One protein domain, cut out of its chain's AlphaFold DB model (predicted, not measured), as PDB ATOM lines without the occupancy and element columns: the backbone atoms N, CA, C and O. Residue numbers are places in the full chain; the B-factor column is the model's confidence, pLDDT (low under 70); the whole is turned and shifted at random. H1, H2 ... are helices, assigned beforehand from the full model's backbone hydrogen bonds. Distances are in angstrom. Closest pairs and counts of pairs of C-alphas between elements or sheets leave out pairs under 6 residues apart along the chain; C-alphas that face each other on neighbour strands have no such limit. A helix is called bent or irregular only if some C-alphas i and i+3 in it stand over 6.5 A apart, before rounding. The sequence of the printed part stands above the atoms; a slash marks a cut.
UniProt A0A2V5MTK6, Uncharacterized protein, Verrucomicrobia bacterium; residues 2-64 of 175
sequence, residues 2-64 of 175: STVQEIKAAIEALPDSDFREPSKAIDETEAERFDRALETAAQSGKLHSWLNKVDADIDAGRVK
ATOM      1  N   SER A   2     251.500 231.068 190.432       75.00
ATOM      2  CA  SER A   2     251.437 230.509 191.786       75.00
ATOM      3  C   SER A   2     252.047 229.110 191.772       75.00
ATOM      4  O   SER A   2     251.891 228.375 190.791       75.00
ATOM      5  N   THR A   3     252.807 228.768 192.806       93.31
ATOM      6  CA  THR A   3     253.453 227.455 192.900       93.31
ATOM      7  C   THR A   3     252.446 226.380 193.324       93.31
ATOM      8  O   THR A   3     251.458 226.658 193.998       93.31
ATOM      9  N   VAL A   4     252.693 225.111 192.974       89.62
ATOM     10  CA  VAL A   4     251.853 223.981 193.441       89.62
ATOM     11  C   VAL A   4     251.775 223.942 194.973       89.62
ATOM     12  O   VAL A   4     250.754 223.560 195.538       89.62
ATOM     13  N   GLN A   5     252.842 224.377 195.649       87.44
ATOM     14  CA  GLN A   5     252.905 224.469 197.105       87.44
ATOM     15  C   GLN A   5     251.974 225.549 197.666       87.44
ATOM     16  O   GLN A   5     251.291 225.291 198.651       87.44
ATOM     17  N   GLU A   6     251.894 226.718 197.026       88.25
ATOM     18  CA  GLU A   6     250.939 227.771 197.397       88.25
ATOM     19  C   GLU A   6     249.488 227.320 197.200       88.25
ATOM     20  O   GLU A   6     248.658 227.544 198.076       88.25
ATOM     21  N   ILE A   7     249.188 226.631 196.093       88.62
ATOM     22  CA  ILE A   7     247.845 226.090 195.832       88.62
ATOM     23  C   ILE A   7     247.480 225.041 196.887       88.62
ATOM     24  O   ILE A   7     246.374 225.065 197.423       88.62
ATOM     25  N   LYS A   8     248.414 224.149 197.234       89.12
ATOM     26  CA  LYS A   8     248.204 223.154 198.290       89.12
ATOM     27  C   LYS A   8     247.934 223.818 199.644       89.12
ATOM     28  O   LYS A   8     246.967 223.452 200.301       89.12
ATOM     29  N   ALA A   9     248.739 224.809 200.025       89.38
ATOM     30  CA  ALA A   9     248.546 225.550 201.271       89.38
ATOM     31  C   ALA A   9     247.197 226.293 201.298       89.38
ATOM     32  O   ALA A   9     246.541 226.336 202.335       89.38
ATOM     33  N   ALA A  10     246.753 226.832 200.158       88.62
ATOM     34  CA  ALA A  10     245.445 227.472 200.037       88.62
ATOM     35  C   ALA A  10     244.287 226.471 200.187       88.62
ATOM     36  O   ALA A  10     243.309 226.781 200.859       88.62
ATOM     37  N   ILE A  11     244.409 225.269 199.611       87.19
ATOM     38  CA  ILE A  11     243.419 224.190 199.763       87.19
ATOM     39  C   ILE A  11     243.357 223.693 201.213       87.19
ATOM     40  O   ILE A  11     242.267 223.451 201.720       87.19
ATOM     41  N   GLU A  12     244.496 223.576 201.898       88.31
ATOM     42  CA  GLU A  12     244.549 223.156 203.308       88.31
ATOM     43  C   GLU A  12     243.990 224.213 204.278       88.31
ATOM     44  O   GLU A  12     243.539 223.863 205.366       88.31
ATOM     45  N   ALA A  13     244.001 225.496 203.898       89.81
ATOM     46  CA  ALA A  13     243.463 226.593 204.704       89.81
ATOM     47  C   ALA A  13     241.957 226.856 204.486       89.81
ATOM     48  O   ALA A  13     241.375 227.672 205.205       89.81
ATOM     49  N   LEU A  14     241.328 226.207 203.497       88.00
ATOM     50  CA  LEU A  14     239.904 226.368 203.188       88.00
ATOM     51  C   LEU A  14     239.018 225.651 204.227       88.00
ATOM     52  O   LEU A  14     239.357 224.555 204.675       88.00
ATOM     53  N   PRO A  15     237.855 226.221 204.593       86.81
ATOM     54  CA  PRO A  15     236.862 225.512 205.391       86.81
ATOM     55  C   PRO A  15     236.204 224.381 204.579       86.81
ATOM     56  O   PRO A  15     236.048 224.483 203.360       86.81
ATOM     57  N   ASP A  16     235.740 223.326 205.260       80.19
ATOM     58  CA  ASP A  16     235.110 222.150 204.628       80.19
ATOM     59  C   ASP A  16     233.908 222.503 203.728       80.19
ATOM     60  O   ASP A  16     233.608 221.781 202.774       80.19
ATOM     61  N   SER A  17     233.218 223.618 204.010       77.81
ATOM     62  CA  SER A  17     232.101 224.121 203.197       77.81
ATOM     63  C   SER A  17     232.522 224.505 201.781       77.81
ATOM     64  O   SER A  17     231.751 224.310 200.840       77.81
ATOM     65  N   ASP A  18     233.747 225.003 201.633       84.81
ATOM     66  CA  ASP A  18     234.232 225.631 200.407       84.81
ATOM     67  C   ASP A  18     235.077 224.650 199.584       84.81
ATOM     68  O   ASP A  18     235.272 224.846 198.389       84.81
ATOM     69  N   PHE A  19     235.509 223.531 200.183       84.00
ATOM     70  CA  PHE A  19     236.305 222.485 199.525       84.00
ATOM     71  C   PHE A  19     235.592 221.831 198.326       84.00
ATOM     72  O   PHE A  19     236.227 221.323 197.396       84.00
ATOM     73  N   ARG A  20     234.255 221.851 198.319       82.69
ATOM     74  CA  ARG A  20     233.446 221.195 197.285       82.69
ATOM     75  C   ARG A  20     233.622 221.823 195.903       82.69
ATOM     76  O   ARG A  20     233.590 221.094 194.914       82.69
ATOM     77  N   GLU A  21     233.792 223.141 195.824       83.25
ATOM     78  CA  GLU A  21     233.940 223.837 194.542       83.25
ATOM     79  C   GLU A  21     235.286 223.536 193.859       83.25
ATOM     80  O   GLU A  21     235.260 223.091 192.708       83.25
ATOM     81  N   PRO A  22     236.450 223.662 194.535       87.38
ATOM     82  CA  PRO A  22     237.733 223.251 193.975       87.38
ATOM     83  C   PRO A  22     237.774 221.771 193.597       87.38
ATOM     84  O   PRO A  22     238.262 221.440 192.520       87.38
ATOM     85  N   SER A  23     237.229 220.885 194.443       85.06
ATOM     86  CA  SER A  23     237.156 219.450 194.138       85.06
ATOM     87  C   SER A  23     236.391 219.205 192.839       85.06
ATOM     88  O   SER A  23     236.898 218.532 191.949       85.06
ATOM     89  N   LYS A  24     235.206 219.813 192.696       86.88
ATOM     90  CA  LYS A  24     234.390 219.680 191.486       86.88
ATOM     91  C   LYS A  24     235.127 220.186 190.242       86.88
ATOM     92  O   LYS A  24     235.086 219.533 189.207       86.88
ATOM     93  N   ALA A  25     235.806 221.328 190.337       87.19
ATOM     94  CA  ALA A  25     236.545 221.893 189.209       87.19
ATOM     95  C   ALA A  25     237.730 221.008 188.779       87.19
ATOM     96  O   ALA A  25     238.023 220.903 187.584       87.19
ATOM     97  N   ILE A  26     238.407 220.363 189.737       89.81
ATOM     98  CA  ILE A  26     239.469 219.392 189.449       89.81
ATOM     99  C   ILE A  26     238.876 218.167 188.753       89.81
ATOM    100  O   ILE A  26     239.367 217.814 187.683       89.81
ATOM    101  N   ASP A  27     237.802 217.593 189.296       85.38
ATOM    102  CA  ASP A  27     237.135 216.421 188.717       85.38
ATOM    103  C   ASP A  27     236.699 216.685 187.263       85.38
ATOM    104  O   ASP A  27     236.966 215.879 186.371       85.38
ATOM    105  N   GLU A  28     236.086 217.843 186.992       87.88
ATOM    106  CA  GLU A  28     235.683 218.255 185.637       87.88
ATOM    107  C   GLU A  28     236.895 218.418 184.708       87.88
ATOM    108  O   GLU A  28     236.889 217.941 183.572       87.88
ATOM    109  N   THR A  29     237.975 219.027 185.199       90.75
ATOM    110  CA  THR A  29     239.204 219.204 184.413       90.75
ATOM    111  C   THR A  29     239.875 217.866 184.097       90.75
ATOM    112  O   THR A  29     240.419 217.679 183.004       90.75
ATOM    113  N   GLU A  30     239.889 216.936 185.049       87.75
ATOM    114  CA  GLU A  30     240.434 215.596 184.852       87.75
ATOM    115  C   GLU A  30     239.591 214.793 183.865       87.75
ATOM    116  O   GLU A  30     240.166 214.173 182.966       87.75
ATOM    117  N   ALA A  31     238.263 214.885 183.955       85.00
ATOM    118  CA  ALA A  31     237.354 214.284 182.987       85.00
ATOM    119  C   ALA A  31     237.616 214.813 181.566       85.00
ATOM    120  O   ALA A  31     237.865 214.030 180.654       85.00
ATOM    121  N   GLU A  32     237.698 216.134 181.378       90.38
ATOM    122  CA  GLU A  32     237.989 216.726 180.063       90.38
ATOM    123  C   GLU A  32     239.365 216.318 179.508       90.38
ATOM    124  O   GLU A  32     239.546 216.129 178.298       90.38
ATOM    125  N   ARG A  33     240.378 216.211 180.379       90.69
ATOM    126  CA  ARG A  33     241.716 215.740 179.986       90.69
ATOM    127  C   ARG A  33     241.681 214.279 179.571       90.69
ATOM    128  O   ARG A  33     242.332 213.928 178.584       90.69
ATOM    129  N   PHE A  34     240.945 213.458 180.312       87.88
ATOM    130  CA  PHE A  34     240.743 212.055 179.995       87.88
ATOM    131  C   PHE A  34     240.040 211.901 178.645       87.88
ATOM    132  O   PHE A  34     240.572 211.206 177.782       87.88
ATOM    133  N   ASP A  35     238.948 212.629 178.405       89.81
ATOM    134  CA  ASP A  35     238.212 212.607 177.134       89.81
ATOM    135  C   ASP A  35     239.110 212.972 175.950       89.81
ATOM    136  O   ASP A  35     239.162 212.265 174.941       89.81
ATOM    137  N   ARG A  36     239.904 214.041 176.081       88.88
ATOM    138  CA  ARG A  36     240.842 214.454 175.027       88.88
ATOM    139  C   ARG A  36     241.923 213.404 174.764       88.88
ATOM    140  O   ARG A  36     242.294 213.166 173.611       88.88
ATOM    141  N   ALA A  37     242.460 212.804 175.824       86.25
ATOM    142  CA  ALA A  37     243.463 211.752 175.710       86.25
ATOM    143  C   ALA A  37     242.874 210.492 175.060       86.25
ATOM    144  O   ALA A  37     243.527 209.881 174.209       86.25
ATOM    145  N   LEU A  38     241.639 210.142 175.414       86.38
ATOM    146  CA  LEU A  38     240.909 209.012 174.858       86.38
ATOM    147  C   LEU A  38     240.628 209.213 173.367       86.38
ATOM    148  O   LEU A  38     240.939 208.325 172.577       86.38
ATOM    149  N   GLU A  39     240.143 210.390 172.972       88.25
ATOM    150  CA  GLU A  39     239.899 210.749 171.569       88.25
ATOM    151  C   GLU A  39     241.191 210.659 170.743       88.25
ATOM    152  O   GLU A  39     241.234 210.039 169.681       88.25
ATOM    153  N   THR A  40     242.296 211.182 171.279       88.88
ATOM    154  CA  THR A  40     243.617 211.071 170.636       88.88
ATOM    155  C   THR A  40     244.038 209.606 170.478       88.88
ATOM    156  O   THR A  40     244.536 209.195 169.426       88.88
ATOM    157  N   ALA A  41     243.838 208.788 171.514       80.62
ATOM    158  CA  ALA A  41     244.175 207.369 171.484       80.62
ATOM    159  C   ALA A  41     243.293 206.579 170.502       80.62
ATOM    160  O   ALA A  41     243.804 205.695 169.806       80.62
ATOM    161  N   ALA A  42     242.008 206.919 170.408       81.25
ATOM    162  CA  ALA A  42     241.078 206.348 169.444       81.25
ATOM    163  C   ALA A  42     241.511 206.675 168.008       81.25
ATOM    164  O   ALA A  42     241.671 205.761 167.197       81.25
ATOM    165  N   GLN A  43     241.818 207.946 167.725       84.12
ATOM    166  CA  GLN A  43     242.300 208.400 166.414       84.12
ATOM    167  C   GLN A  43     243.643 207.775 166.026       84.12
ATOM    168  O   GLN A  43     243.866 207.446 164.863       84.12
ATOM    169  N   SER A  44     244.534 207.552 166.996       86.44
ATOM    170  CA  SER A  44     245.826 206.902 166.748       86.44
ATOM    171  C   SER A  44     245.725 205.403 166.427       86.44
ATOM    172  O   SER A  44     246.739 204.779 166.122       86.44
ATOM    173  N   GLY A  45     244.545 204.782 166.570       85.19
ATOM    174  CA  GLY A  45     244.360 203.331 166.430       85.19
ATOM    175  C   GLY A  45     245.013 202.497 167.545       85.19
ATOM    176  O   GLY A  45     244.827 201.279 167.604       85.19
ATOM    177  N   LYS A  46     245.732 203.135 168.480       84.75
ATOM    178  CA  LYS A  46     246.382 202.488 169.627       84.75
ATOM    179  C   LYS A  46     245.381 201.742 170.508       84.75
ATOM    180  O   LYS A  46     245.708 200.672 171.016       84.75
ATOM    181  N   LEU A  47     244.166 202.281 170.656       82.62
ATOM    182  CA  LEU A  47     243.109 201.638 171.436       82.62
ATOM    183  C   LEU A  47     242.691 200.293 170.823       82.62
ATOM    184  O   LEU A  47     242.625 199.297 171.533       82.62
ATOM    185  N   HIS A  48     242.515 200.240 169.499       82.94
ATOM    186  CA  HIS A  48     242.209 198.994 168.786       82.94
ATOM    187  C   HIS A  48     243.350 197.979 168.901       82.94
ATOM    188  O   HIS A  48     243.111 196.800 169.140       82.94
ATOM    189  N   SER A  49     244.603 198.428 168.790       86.88
ATOM    190  CA  SER A  49     245.758 197.543 168.975       86.88
ATOM    191  C   SER A  49     245.823 196.945 170.384       86.88
ATOM    192  O   SER A  49     246.243 195.796 170.530       86.88
ATOM    193  N   TRP A  50     245.433 197.701 171.412       85.25
ATOM    194  CA  TRP A  50     245.400 197.206 172.785       85.25
ATOM    195  C   TRP A  50     244.239 196.235 173.018       85.25
ATOM    196  O   TRP A  50     244.463 195.182 173.606       85.25
ATOM    197  N   LEU A  51     243.049 196.529 172.484       85.88
ATOM    198  CA  LEU A  51     241.892 195.629 172.554       85.88
ATOM    199  C   LEU A  51     242.179 194.281 171.889       85.88
ATOM    200  O   LEU A  51     242.030 193.256 172.539       85.88
ATOM    201  N   ASN A  52     242.740 194.272 170.676       89.00
ATOM    202  CA  ASN A  52     243.115 193.025 169.997       89.00
ATOM    203  C   ASN A  52     244.121 192.193 170.805       89.00
ATOM    204  O   ASN A  52     244.131 190.968 170.730       89.00
ATOM    205  N   LYS A  53     245.003 192.857 171.563       87.25
ATOM    206  CA  LYS A  53     245.946 192.168 172.446       87.25
ATOM    207  C   LYS A  53     245.225 191.536 173.637       87.25
ATOM    208  O   LYS A  53     245.550 190.411 173.988       87.25
ATOM    209  N   VAL A  54     244.264 192.246 174.227       88.19
ATOM    210  CA  VAL A  54     243.425 191.725 175.313       88.19
ATOM    211  C   VAL A  54     242.578 190.550 174.824       88.19
ATOM    212  O   VAL A  54     242.572 189.516 175.482       88.19
ATOM    213  N   ASP A  55     241.948 190.662 173.654       89.75
ATOM    214  CA  ASP A  55     241.179 189.571 173.046       89.75
ATOM    215  C   ASP A  55     242.071 188.353 172.788       89.75
ATOM    216  O   ASP A  55     241.736 187.243 173.189       89.75
ATOM    217  N   ALA A  56     243.270 188.559 172.237       86.06
ATOM    218  CA  ALA A  56     244.237 187.481 172.056       86.06
ATOM    219  C   ALA A  56     244.703 186.861 173.387       86.06
ATOM    220  O   ALA A  56     245.001 185.670 173.432       86.06
ATOM    221  N   ASP A  57     244.786 187.638 174.471       84.75
ATOM    222  CA  ASP A  57     245.115 187.131 175.808       84.75
ATOM    223  C   ASP A  57     243.964 186.312 176.410       84.75
ATOM    224  O   ASP A  57     244.224 185.293 177.055       84.75
ATOM    225  N   ILE A  58     242.715 186.719 176.166       85.81
ATOM    226  CA  ILE A  58     241.506 185.971 176.538       85.81
ATOM    227  C   ILE A  58     241.443 184.658 175.751       85.81
ATOM    228  O   ILE A  58     241.331 183.594 176.361       85.81
ATOM    229  N   ASP A  59     241.603 184.716 174.428       85.25
ATOM    230  CA  ASP A  59     241.582 183.549 173.539       85.25
ATOM    231  C   ASP A  59     242.717 182.566 173.857       85.25
ATOM    232  O   ASP A  59     242.535 181.349 173.809       85.25
ATOM    233  N   ALA A  60     243.892 183.081 174.230       86.75
ATOM    234  CA  ALA A  60     245.033 182.272 174.646       86.75
ATOM    235  C   ALA A  60     244.934 181.762 176.096       86.75
ATOM    236  O   ALA A  60     245.856 181.082 176.557       86.75
ATOM    237  N   GLY A  61     243.878 182.109 176.841       84.31
ATOM    238  CA  GLY A  61     243.720 181.724 178.246       84.31
ATOM    239  C   GLY A  61     244.806 182.292 179.168       84.31
ATOM    240  O   GLY A  61     245.073 181.726 180.224       84.31
ATOM    241  N   ARG A  62     245.453 183.401 178.781       80.56
ATOM    242  CA  ARG A  62     246.480 184.098 179.581       80.56
ATOM    243  C   ARG A  62     245.887 185.014 180.654       80.56
ATOM    244  O   ARG A  62     246.624 185.710 181.350       80.56
ATOM    245  N   VAL A  63     244.564 185.024 180.785       81.62
ATOM    246  CA  VAL A  63     243.851 185.753 181.831       81.62
ATOM    247  C   VAL A  63     243.821 184.900 183.090       81.62
ATOM    248  O   VAL A  63     243.449 183.729 183.050       81.62
ATOM    249  N   LYS A  64     244.213 185.496 184.219       77.75
ATOM    250  CA  LYS A  64     244.122 184.831 185.518       77.75
ATOM    251  C   LYS A  64     242.664 184.460 185.806       77.75
ATOM    252  O   LYS A  64     241.792 185.318 185.630       77.75
TER     253      LYS A  64
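Overview. This is residues 2 to 64 of the 175 residues of an uncharacterized protein of Verrucomicrobia bacterium (UniProt A0A2V5MTK6). One long helix, H2, makes a bar, and a second helix, H3, turns off at its far end to form an open L-shaped corner, while a short helix, H1, is set off to the side of the other end of the bar, joined to it by the loop of residues 13 to 19. The three helices follow one another with no packed core between them. The printed part has 63 residues with three named helices, in the order H1, H2, H3 along the chain, and no named strand; the class is all helix. The whole is extended, with a radius of gyration of the C-alphas of 19.7 A, and its elongated outline spans 53 by 29 by 21 A.

Along the chain. The longest helix, H2, has 24 residues, 20 to 43, and measures 34.6 A from its first to its last C-alpha. It begins with C-alpha 20 at (233.446, 221.195, 197.285) and ends with C-alpha 43 at (242.300, 208.400, 166.414). H3 follows as residues 46 to 59, 19.9 A long, and ends with C-alpha 59 at (241.582, 183.549, 173.539). Before H2 comes H1, residues 4 to 12, 12.3 A long, with C-alpha 4 at (251.853, 223.981, 193.441). None of the three helices is bent or irregular.

Arrangement. H2 touches no helix but is near H3. The two are close but not clearly touching, with 2 pairs of C-alphas within 8 A. Their closest C-alphas are those of Ala 41 and Leu 47, 5.8 A apart. Their lines are about perpendicular, at 81 degrees, and their centres are 24.7 A apart. H1 and H2 are apart, but only just: their closest C-alphas are 8.2 A from each other. H1 and H3 are apart. In H1, H2 and H3 every O i to N i+4 pair of the backbone is within hydrogen-bond range. Residues 24 to 37 of H2 stand free, as do residues 2 to 10, of which 4 to 10 belong to H1, and residues 48 to 53 of H3.

Size, cuts and confidence. The two C-alphas farthest apart are those of Pro 15 and Ala 60, 53.7 A from each other. The first and last printed C-alphas, Ser 2 and Lys 64, are 46.7 A apart. The printed part has no cut. The link from H2 to H3 has 2 residues and is tight; the link from H1 to H2 has 7 residues and is short; neither is long. The mean pLDDT of the printed part is 86.1, and no printed residue is under 70.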